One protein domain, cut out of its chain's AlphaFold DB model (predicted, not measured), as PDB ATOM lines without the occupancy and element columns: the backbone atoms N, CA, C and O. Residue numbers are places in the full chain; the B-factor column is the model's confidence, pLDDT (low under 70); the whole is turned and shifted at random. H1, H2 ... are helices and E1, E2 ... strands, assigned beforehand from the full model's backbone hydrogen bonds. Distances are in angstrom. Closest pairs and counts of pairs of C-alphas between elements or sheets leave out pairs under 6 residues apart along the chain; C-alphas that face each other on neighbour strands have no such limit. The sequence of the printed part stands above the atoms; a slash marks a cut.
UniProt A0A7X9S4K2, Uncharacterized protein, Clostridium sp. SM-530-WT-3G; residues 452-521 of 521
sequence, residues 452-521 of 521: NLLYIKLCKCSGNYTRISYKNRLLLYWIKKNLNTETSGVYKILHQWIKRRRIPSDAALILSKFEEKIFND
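This is residues 452 to 521 of the 521 residues of an uncharacterized protein of Clostridium sp. SM-530-WT-3G (UniProt A0A7X9S4K2). A tiny antiparallel sheet, E1 and E2, caps one end of four helices set in a ring, H1, H3, H2, H4, which closes loosely at H4. The printed part has 70 residues, with named elements in the order H1, E1, H2, H3, E2, H4, mostly helix. It is compact, with a radius of gyration of the C-alphas of 11.1 A, and spans 29 by 23 by 21 A.

E1 is residues 465 to 467, E2 502 to 504. H4, 505 to 519, measures 20.8 A; H2, 470 to 481, 17.2 A; H3, 488 to 499, 16.4 A; H1, 452 to 459, 10.7 A. C-alpha 452 is at (183.407, 205.916, 237.716), C-alpha 519 at (201.511, 203.286, 230.787).

Between E1 and E2, N 466 and O 503 are within hydrogen-bond range, 2.8 A. H2 and H3, a helical hairpin, touch at a steep tilt of 40 degrees, opposite ways; their closest C-alphas are Leu 476 and Tyr 491, 6.4 A. H3 touches H1 with residues 489 to 493 alone, closest C-alphas Val 490 and Tyr 455, 5.2 A. H2 and H4 only just touch, with 3 pairs of C-alphas within 8 A, the closest Leu 475 and Glu 515. H3 and H4 are apart. Each O i to N i+4 pair is within hydrogen-bond range in H1, H2 and H3, and 10 of 11 in H4.

The farthest C-alphas, Asn 464 and Asp 521, are 31.0 A apart. The printed part has no cut and no long link; pLDDT is under 70 at residues 516 to 521.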
ATOM      1  N   ASN A 452     184.467 206.055 236.720       78.44
ATOM      2  CA  ASN A 452     183.407 205.916 237.716       78.44
ATOM      3  C   ASN A 452     183.339 204.489 238.285       78.44
ATOM      4  O   ASN A 452     183.235 204.314 239.501       78.44
ATOM      5  N   LEU A 453     183.474 203.456 237.446       80.00
ATOM      6  CA  LEU A 453     183.558 202.069 237.921       80.00
ATOM      7  C   LEU A 453     184.822 201.823 238.750       80.00
ATOM      8  O   LEU A 453     184.761 201.112 239.757       80.00
ATOM      9  N   LEU A 454     185.958 202.410 238.357       83.94
ATOM     10  CA  LEU A 454     187.190 202.321 239.142       83.94
ATOM     11  C   LEU A 454     187.005 202.974 240.518       83.94
ATOM     12  O   LEU A 454     187.319 202.353 241.530       83.94
ATOM     13  N   TYR A 455     186.429 204.175 240.571       85.94
ATOM     14  CA  TYR A 455     186.128 204.877 241.817       85.94
ATOM     15  C   TYR A 455     185.250 204.044 242.761       85.94
ATOM     16  O   TYR A 455     185.610 203.849 243.922       85.94
ATOM     17  N   ILE A 456     184.145 203.479 242.258       83.06
ATOM     18  CA  ILE A 456     183.237 202.638 243.057       83.06
ATOM     19  C   ILE A 456     183.966 201.410 243.615       83.06
ATOM     20  O   ILE A 456     183.765 201.054 244.778       83.06
ATOM     21  N   LYS A 457     184.823 200.762 242.813       86.38
ATOM     22  CA  LYS A 457     185.619 199.612 243.268       86.38
ATOM     23  C   LYS A 457     186.593 200.008 244.374       86.38
ATOM     24  O   LYS A 457     186.656 199.319 245.384       86.38
ATOM     25  N   LEU A 458     187.291 201.134 244.216       87.94
ATOM     26  CA  LEU A 458     188.253 201.620 245.206       87.94
ATOM     27  C   LEU A 458     187.586 202.019 246.533       87.94
ATOM     28  O   LEU A 458     188.151 201.745 247.588       87.94
ATOM     29  N   CYS A 459     186.378 202.592 246.505       84.25
ATOM     30  CA  CYS A 459     185.602 202.899 247.715       84.25
ATOM     31  C   CYS A 459     185.241 201.654 248.539       84.25
ATOM     32  O   CYS A 459     185.114 201.744 249.757       84.25
ATOM     33  N   LYS A 460     185.063 200.500 247.883       85.69
ATOM     34  CA  LYS A 460     184.704 199.230 248.534       85.69
ATOM     35  C   LYS A 460     185.914 198.466 249.073       85.69
ATOM     36  O   LYS A 460     185.739 197.444 249.731       85.69
ATOM     37  N   CYS A 461     187.133 198.928 248.802       85.94
ATOM     38  CA  CYS A 461     188.342 198.291 249.307       85.94
ATOM     39  C   CYS A 461     188.524 198.592 250.800       85.94
ATOM     40  O   CYS A 461     188.990 199.665 251.185       85.94
ATOM     41  N   SER A 462     188.211 197.609 251.639       73.00
ATOM     42  CA  SER A 462     188.485 197.617 253.076       73.00
ATOM     43  C   SER A 462     189.231 196.336 253.444       73.00
ATOM     44  O   SER A 462     188.650 195.256 253.425       73.00
ATOM     45  N   GLY A 463     190.520 196.441 253.755       72.81
ATOM     46  CA  GLY A 463     191.350 195.273 254.038       72.81
ATOM     47  C   GLY A 463     192.722 195.647 254.583       72.81
ATOM     48  O   GLY A 463     192.972 196.803 254.938       72.81
ATOM     49  N   ASN A 464     193.618 194.662 254.638       81.31
ATOM     50  CA  ASN A 464     194.997 194.859 255.076       81.31
ATOM     51  C   ASN A 464     195.699 195.921 254.219       81.31
ATOM     52  O   ASN A 464     195.468 196.027 253.015       81.31
ATOM     53  N   TYR A 465     196.553 196.724 254.850       88.19
ATOM     54  CA  TYR A 465     197.238 197.824 254.183       88.19
ATOM     55  C   TYR A 465     198.665 197.438 253.799       88.19
ATOM     56  O   TYR A 465     199.431 196.941 254.622       88.19
ATOM     57  N   THR A 466     199.047 197.758 252.569       86.44
ATOM     58  CA  THR A 466     200.401 197.598 252.033       86.44
ATOM     59  C   THR A 466     201.078 198.948 251.825       86.44
ATOM     60  O   THR A 466     200.456 200.019 251.869       86.44
ATOM     61  N   ARG A 467     202.400 198.910 251.633       87.50
ATOM     62  CA  ARG A 467     203.196 200.101 251.339       87.50
ATOM     63  C   ARG A 467     202.931 200.570 249.912       87.50
ATOM     64  O   ARG A 467     202.802 199.783 248.984       87.50
ATOM     65  N   ILE A 468     202.908 201.883 249.743       86.00
ATOM     66  CA  ILE A 468     202.656 202.518 248.450       86.00
ATOM     67  C   ILE A 468     203.856 202.365 247.521       86.00
ATOM     68  O   ILE A 468     204.984 202.681 247.905       86.00
ATOM     69  N   SER A 469     203.584 201.920 246.293       82.62
ATOM     70  CA  SER A 469     204.579 201.751 245.237       82.62
ATOM     71  C   SER A 469     204.938 203.089 244.571       82.62
ATOM     72  O   SER A 469     204.225 204.090 244.691       82.62
ATOM     73  N   TYR A 470     206.054 203.112 243.838       80.50
ATOM     74  CA  TYR A 470     206.423 204.256 242.999       80.50
ATOM     75  C   TYR A 470     205.398 204.504 241.879       80.50
ATOM     76  O   TYR A 470     205.062 205.655 241.603       80.50
ATOM     77  N   LYS A 471     204.832 203.436 241.302       79.94
ATOM     78  CA  LYS A 471     203.833 203.525 240.228       79.94
ATOM     79  C   LYS A 471     202.543 204.217 240.682       79.94
ATOM     80  O   LYS A 471     202.115 205.160 240.027       79.94
ATOM     81  N   ASN A 472     202.068 203.925 241.896       83.06
ATOM     82  CA  ASN A 472     200.897 204.596 242.476       83.06
ATOM     83  C   ASN A 472     201.085 206.128 242.561       83.06
ATOM     84  O   ASN A 472     200.131 206.895 242.422       83.06
ATOM     85  N   ARG A 473     202.321 206.597 242.802       81.50
ATOM     86  CA  ARG A 473     202.643 208.037 242.837       81.50
ATOM     87  C   ARG A 473     202.660 208.652 241.439       81.50
ATOM     88  O   ARG A 473     202.202 209.782 241.284       81.50
ATOM     89  N   LEU A 474     203.161 207.918 240.444       81.31
ATOM     90  CA  LEU A 474     203.114 208.327 239.038       81.31
ATOM     91  C   LEU A 474     201.673 208.421 238.535       81.31
ATOM     92  O   LEU A 474     201.321 209.419 237.911       81.31
ATOM     93  N   LEU A 475     200.825 207.444 238.871       83.56
ATOM     94  CA  LEU A 475     199.407 207.470 238.528       83.56
ATOM     95  C   LEU A 475     198.704 208.686 239.143       83.56
ATOM     96  O   LEU A 475     198.003 209.406 238.438       83.56
ATOM     97  N   LEU A 476     198.939 208.978 240.429       84.81
ATOM     98  CA  LEU A 476     198.386 210.180 241.063       84.81
ATOM     99  C   LEU A 476     198.830 211.462 240.340       84.81
ATOM    100  O   LEU A 476     198.022 212.367 240.138       84.81
ATOM    101  N   TYR A 477     200.105 211.553 239.954       83.50
ATOM    102  CA  TYR A 477     200.634 212.708 239.227       83.50
ATOM    103  C   TYR A 477     200.006 212.856 237.834       83.50
ATOM    104  O   TYR A 477     199.653 213.966 237.437       83.50
ATOM    105  N   TRP A 478     199.823 211.745 237.117       81.69
ATOM    106  CA  TRP A 478     199.154 211.727 235.818       81.69
ATOM    107  C   TRP A 478     197.689 212.170 235.937       81.69
ATOM    108  O   TRP A 478     197.267 213.073 235.217       81.69
ATOM    109  N   ILE A 479     196.948 211.636 236.917       84.94
ATOM    110  CA  ILE A 479     195.557 212.039 237.185       84.94
ATOM    111  C   ILE A 479     195.486 213.527 237.552       84.94
ATOM    112  O   ILE A 479     194.591 214.229 237.093       84.94
ATOM    113  N   LYS A 480     196.447 214.044 238.332       84.94
ATOM    114  CA  LYS A 480     196.510 215.471 238.686       84.94
ATOM    115  C   LYS A 480     196.651 216.377 237.458       84.94
ATOM    116  O   LYS A 480     196.086 217.466 237.454       84.94
ATOM    117  N   LYS A 481     197.418 215.956 236.445       80.50
ATOM    118  CA  LYS A 481     197.587 216.711 235.191       80.50
ATOM    119  C   LYS A 481     196.336 216.685 234.311       80.50
ATOM    120  O   LYS A 481     196.084 217.664 233.622       80.50
ATOM    121  N   ASN A 482     195.564 215.602 234.372       78.69
ATOM    122  CA  ASN A 482     194.355 215.381 233.574       78.69
ATOM    123  C   ASN A 482     193.094 215.366 234.458       78.69
ATOM    124  O   ASN A 482     192.232 214.492 234.332       78.69
ATOM    125  N   LEU A 483     193.014 216.298 235.414       81.62
ATOM    126  CA  LEU A 483     191.930 216.331 236.390       81.62
ATOM    127  C   LEU A 483     190.632 216.814 235.724       81.62
ATOM    128  O   LEU A 483     190.571 217.932 235.219       81.62
ATOM    129  N   ASN A 484     189.588 215.992 235.763       82.44
ATOM    130  CA  ASN A 484     188.248 216.339 235.294       82.44
ATOM    131  C   ASN A 484     187.186 215.794 236.272       82.44
ATOM    132  O   ASN A 484     187.513 215.254 237.335       82.44
ATOM    133  N   THR A 485     185.905 215.967 235.945       78.19
ATOM    134  CA  THR A 485     184.784 215.518 236.788       78.19
ATOM    135  C   THR A 485     184.786 214.006 237.032       78.19
ATOM    136  O   THR A 485     184.444 213.578 238.132       78.19
ATOM    137  N   GLU A 486     185.245 213.208 236.067       79.19
ATOM    138  CA  GLU A 486     185.275 211.741 236.137       79.19
ATOM    139  C   GLU A 486     186.475 211.204 236.936       79.19
ATOM    140  O   GLU A 486     186.365 210.207 237.650       79.19
ATOM    141  N   THR A 487     187.628 211.877 236.879       82.56
ATOM    142  CA  THR A 487     188.863 211.438 237.556       82.56
ATOM    143  C   THR A 487     189.014 211.989 238.979       82.56
ATOM    144  O   THR A 487     189.785 211.452 239.784       82.56
ATOM    145  N   SER A 488     188.241 213.022 239.337       84.56
ATOM    146  CA  SER A 488     188.290 213.708 240.638       84.56
ATOM    147  C   SER A 488     188.070 212.775 241.837       84.56
ATOM    148  O   SER A 488     188.763 212.887 242.854       84.56
ATOM    149  N   GLY A 489     187.148 211.813 241.725       85.50
ATOM    150  CA  GLY A 489     186.873 210.847 242.792       85.50
ATOM    151  C   GLY A 489     188.075 209.946 243.088       85.50
ATOM    152  O   GLY A 489     188.514 209.830 244.235       85.50
ATOM    153  N   VAL A 490     188.658 209.357 242.040       87.44
ATOM    154  CA  VAL A 490     189.834 208.477 242.144       87.44
ATOM    155  C   VAL A 490     191.045 209.248 242.673       87.44
ATOM    156  O   VAL A 490     191.764 208.747 243.541       87.44
ATOM    157  N   TYR A 491     191.232 210.497 242.227       90.38
ATOM    158  CA  TYR A 491     192.294 211.376 242.717       90.38
ATOM    159  C   TYR A 491     192.232 211.577 244.236       90.38
ATOM    160  O   TYR A 491     193.245 211.414 244.918       90.38
ATOM    161  N   LYS A 492     191.053 211.901 244.787       89.69
ATOM    162  CA  LYS A 492     190.883 212.163 246.228       89.69
ATOM    163  C   LYS A 492     191.262 210.950 247.078       89.69
ATOM    164  O   LYS A 492     191.991 211.101 248.061       89.69
ATOM    165  N   ILE A 493     190.820 209.761 246.670       89.81
ATOM    166  CA  ILE A 493     191.097 208.505 247.381       89.81
ATOM    167  C   ILE A 493     192.594 208.175 247.336       89.81
ATOM    168  O   ILE A 493     193.218 207.969 248.381       89.81
ATOM    169  N   LEU A 494     193.197 208.198 246.143       89.38
ATOM    170  CA  LEU A 494     194.628 207.932 245.978       89.38
ATOM    171  C   LEU A 494     195.486 208.938 246.745       89.38
ATOM    172  O   LEU A 494     196.446 208.549 247.409       89.38
ATOM    173  N   HIS A 495     195.129 210.222 246.703       90.25
ATOM    174  CA  HIS A 495     195.830 211.270 247.435       90.25
ATOM    175  C   HIS A 495     195.785 211.024 248.951       90.25
ATOM    176  O   HIS A 495     196.805 211.154 249.632       90.25
ATOM    177  N   GLN A 496     194.632 210.609 249.488       90.62
ATOM    178  CA  GLN A 496     194.481 210.287 250.907       90.62
ATOM    179  C   GLN A 496     195.343 209.086 251.320       90.62
ATOM    180  O   GLN A 496     196.030 209.149 252.345       90.62
ATOM    181  N   TRP A 497     195.355 208.014 250.525       90.25
ATOM    182  CA  TRP A 497     196.200 206.845 250.779       90.25
ATOM    183  C   TRP A 497     197.688 207.192 250.681       90.25
ATOM    184  O   TRP A 497     198.456 206.881 251.595       90.25
ATOM    185  N   ILE A 498     198.094 207.945 249.651       88.00
ATOM    186  CA  ILE A 498     199.471 208.434 249.463       88.00
ATOM    187  C   ILE A 498     199.940 209.276 250.645       88.00
ATOM    188  O   ILE A 498     201.034 209.027 251.163       88.00
ATOM    189  N   LYS A 499     199.099 210.183 251.151       90.06
ATOM    190  CA  LYS A 499     199.401 210.979 252.348       90.06
ATOM    191  C   LYS A 499     199.608 210.103 253.590       90.06
ATOM    192  O   LYS A 499     200.517 210.363 254.372       90.06
ATOM    193  N   ARG A 500     198.819 209.034 253.747       86.38
ATOM    194  CA  ARG A 500     198.932 208.058 254.852       86.38
ATOM    195  C   ARG A 500     200.038 207.010 254.648       86.38
ATOM    196  O   ARG A 500     200.254 206.179 255.525       86.38
ATOM    197  N   ARG A 501     200.744 207.039 253.507       85.69
ATOM    198  CA  ARG A 501     201.798 206.086 253.091       85.69
ATOM    199  C   ARG A 501     201.360 204.613 253.042       85.69
ATOM    200  O   ARG A 501     202.213 203.726 252.973       85.69
ATOM    201  N   ARG A 502     200.052 204.350 253.050       89.44
ATOM    202  CA  ARG A 502     199.453 203.012 253.111       89.44
ATOM    203  C   ARG A 502     198.239 202.937 252.187       89.44
ATOM    204  O   ARG A 502     197.452 203.880 252.152       89.44
ATOM    205  N   ILE A 503     198.087 201.823 251.472       90.31
ATOM    206  CA  ILE A 503     196.974 201.548 250.550       90.31
ATOM    207  C   ILE A 503     196.393 200.150 250.826       90.31
ATOM    208  O   ILE A 503     197.178 199.258 251.147       90.31
ATOM    209  N   PRO A 504     195.069 199.918 250.738       91.00
ATOM    210  CA  PRO A 504     194.519 198.566 250.846       91.00
ATOM    211  C   PRO A 504     195.133 197.626 249.796       91.00
ATOM    212  O   PRO A 504     195.286 198.017 248.638       91.00
ATOM    213  N   SER A 505     195.486 196.396 250.178       84.88
ATOM    214  CA  SER A 505     196.112 195.403 249.287       84.88
ATOM    215  C   SER A 505     195.307 195.169 248.006       84.88
ATOM    216  O   SER A 505     195.867 195.144 246.911       84.88
ATOM    217  N   ASP A 506     193.984 195.086 248.132       84.38
ATOM    218  CA  ASP A 506     193.080 194.841 247.005       84.38
ATOM    219  C   ASP A 506     193.038 196.037 246.050       84.38
ATOM    220  O   ASP A 506     193.018 195.875 244.829       84.38
ATOM    221  N   ALA A 507     193.117 197.255 246.597       86.31
ATOM    222  CA  ALA A 507     193.229 198.466 245.799       86.31
ATOM    223  C   ALA A 507     194.559 198.501 245.032       86.31
ATOM    224  O   ALA A 507     194.570 198.884 243.866       86.31
ATOM    225  N   ALA A 508     195.667 198.054 245.634       83.94
ATOM    226  CA  ALA A 508     196.959 197.988 244.950       83.94
ATOM    227  C   ALA A 508     196.941 197.026 243.746       83.94
ATOM    228  O   ALA A 508     197.487 197.364 242.698       83.94
ATOM    229  N   LEU A 509     196.264 195.877 243.864       83.06
ATOM    230  CA  LEU A 509     196.082 194.916 242.764       83.06
ATOM    231  C   LEU A 509     195.187 195.455 241.641       83.06
ATOM    232  O   LEU A 509     195.438 195.213 240.460       83.06
ATOM    233  N   ILE A 510     194.124 196.181 241.993       84.75
ATOM    234  CA  ILE A 510     193.236 196.808 241.007       84.75
ATOM    235  C   ILE A 510     193.988 197.907 240.250       84.75
ATOM    236  O   ILE A 510     193.893 197.986 239.026       84.75
ATOM    237  N   LEU A 511     194.761 198.724 240.967       84.94
ATOM    238  CA  LEU A 511     195.530 199.814 240.380       84.94
ATOM    239  C   LEU A 511     196.673 199.303 239.510       84.94
ATOM    240  O   LEU A 511     196.850 199.844 238.431       84.94
ATOM    241  N   SER A 512     197.382 198.234 239.884       79.31
ATOM    242  CA  SER A 512     198.464 197.701 239.044       79.31
ATOM    243  C   SER A 512     197.958 197.229 237.676       79.31
ATOM    244  O   SER A 512     198.563 197.541 236.654       79.31
ATOM    245  N   LYS A 513     196.799 196.553 237.641       77.50
ATOM    246  CA  LYS A 513     196.140 196.135 236.389       77.50
ATOM    247  C   LYS A 513     195.651 197.318 235.557       77.50
ATOM    248  O   LYS A 513     195.552 197.223 234.338       77.50
ATOM    249  N   PHE A 514     195.290 198.414 236.215       76.62
ATOM    250  CA  PHE A 514     194.829 199.628 235.554       76.62
ATOM    251  C   PHE A 514     196.004 200.471 235.029       76.62
ATOM    252  O   PHE A 514     195.946 200.991 233.923       76.62
ATOM    253  N   GLU A 515     197.108 200.537 235.770       70.31
ATOM    254  CA  GLU A 515     198.357 201.193 235.374       70.31
ATOM    255  C   GLU A 515     199.002 200.518 234.159       70.31
ATOM    256  O   GLU A 515     199.485 201.213 233.267       70.31
ATOM    257  N   GLU A 516     198.967 199.185 234.081       68.94
ATOM    258  CA  GLU A 516     199.426 198.439 232.899       68.94
ATOM    259  C   GLU A 516     198.671 198.823 231.622       68.94
ATOM    260  O   GLU A 516     199.254 198.746 230.546       68.94
ATOM    261  N   LYS A 517     197.419 199.282 231.737       65.56
ATOM    262  CA  LYS A 517     196.619 199.779 230.609       65.56
ATOM    263  C   LYS A 517     196.857 201.254 230.277       65.56
ATOM    264  O   LYS A 517     196.449 201.686 229.218       65.56
ATOM    265  N   ILE A 518     197.457 202.039 231.170       62.91
ATOM    266  CA  ILE A 518     197.683 203.481 230.946       62.91
ATOM    267  C   ILE A 518     199.114 203.763 230.491       62.91
ATOM    268  O   ILE A 518     199.342 204.689 229.720       62.91
ATOM    269  N   PHE A 519     200.087 203.000 230.992       57.72
ATOM    270  CA  PHE A 519     201.511 203.286 230.787       57.72
ATOM    271  C   PHE A 519     202.206 202.366 229.767       57.72
ATOM    272  O   PHE A 519     203.380 202.594 229.484       57.72
ATOM    273  N   ASN A 520     201.520 201.348 229.229       47.84
ATOM    274  CA  ASN A 520     202.022 200.510 228.123       47.84
ATOM    275  C   ASN A 520     201.377 200.836 226.757       47.84
ATOM    276  O   ASN A 520     201.641 200.147 225.766       47.84
ATOM    277  N   ASP A 521     200.563 201.889 226.690       40.59
ATOM    278  CA  ASP A 521     200.134 202.520 225.440       40.59
ATOM    279  C   ASP A 521     201.086 203.639 225.024       40.59
ATOM    280  O   ASP A 521     201.385 203.691 223.800       40.59
TER     281      ASP A 521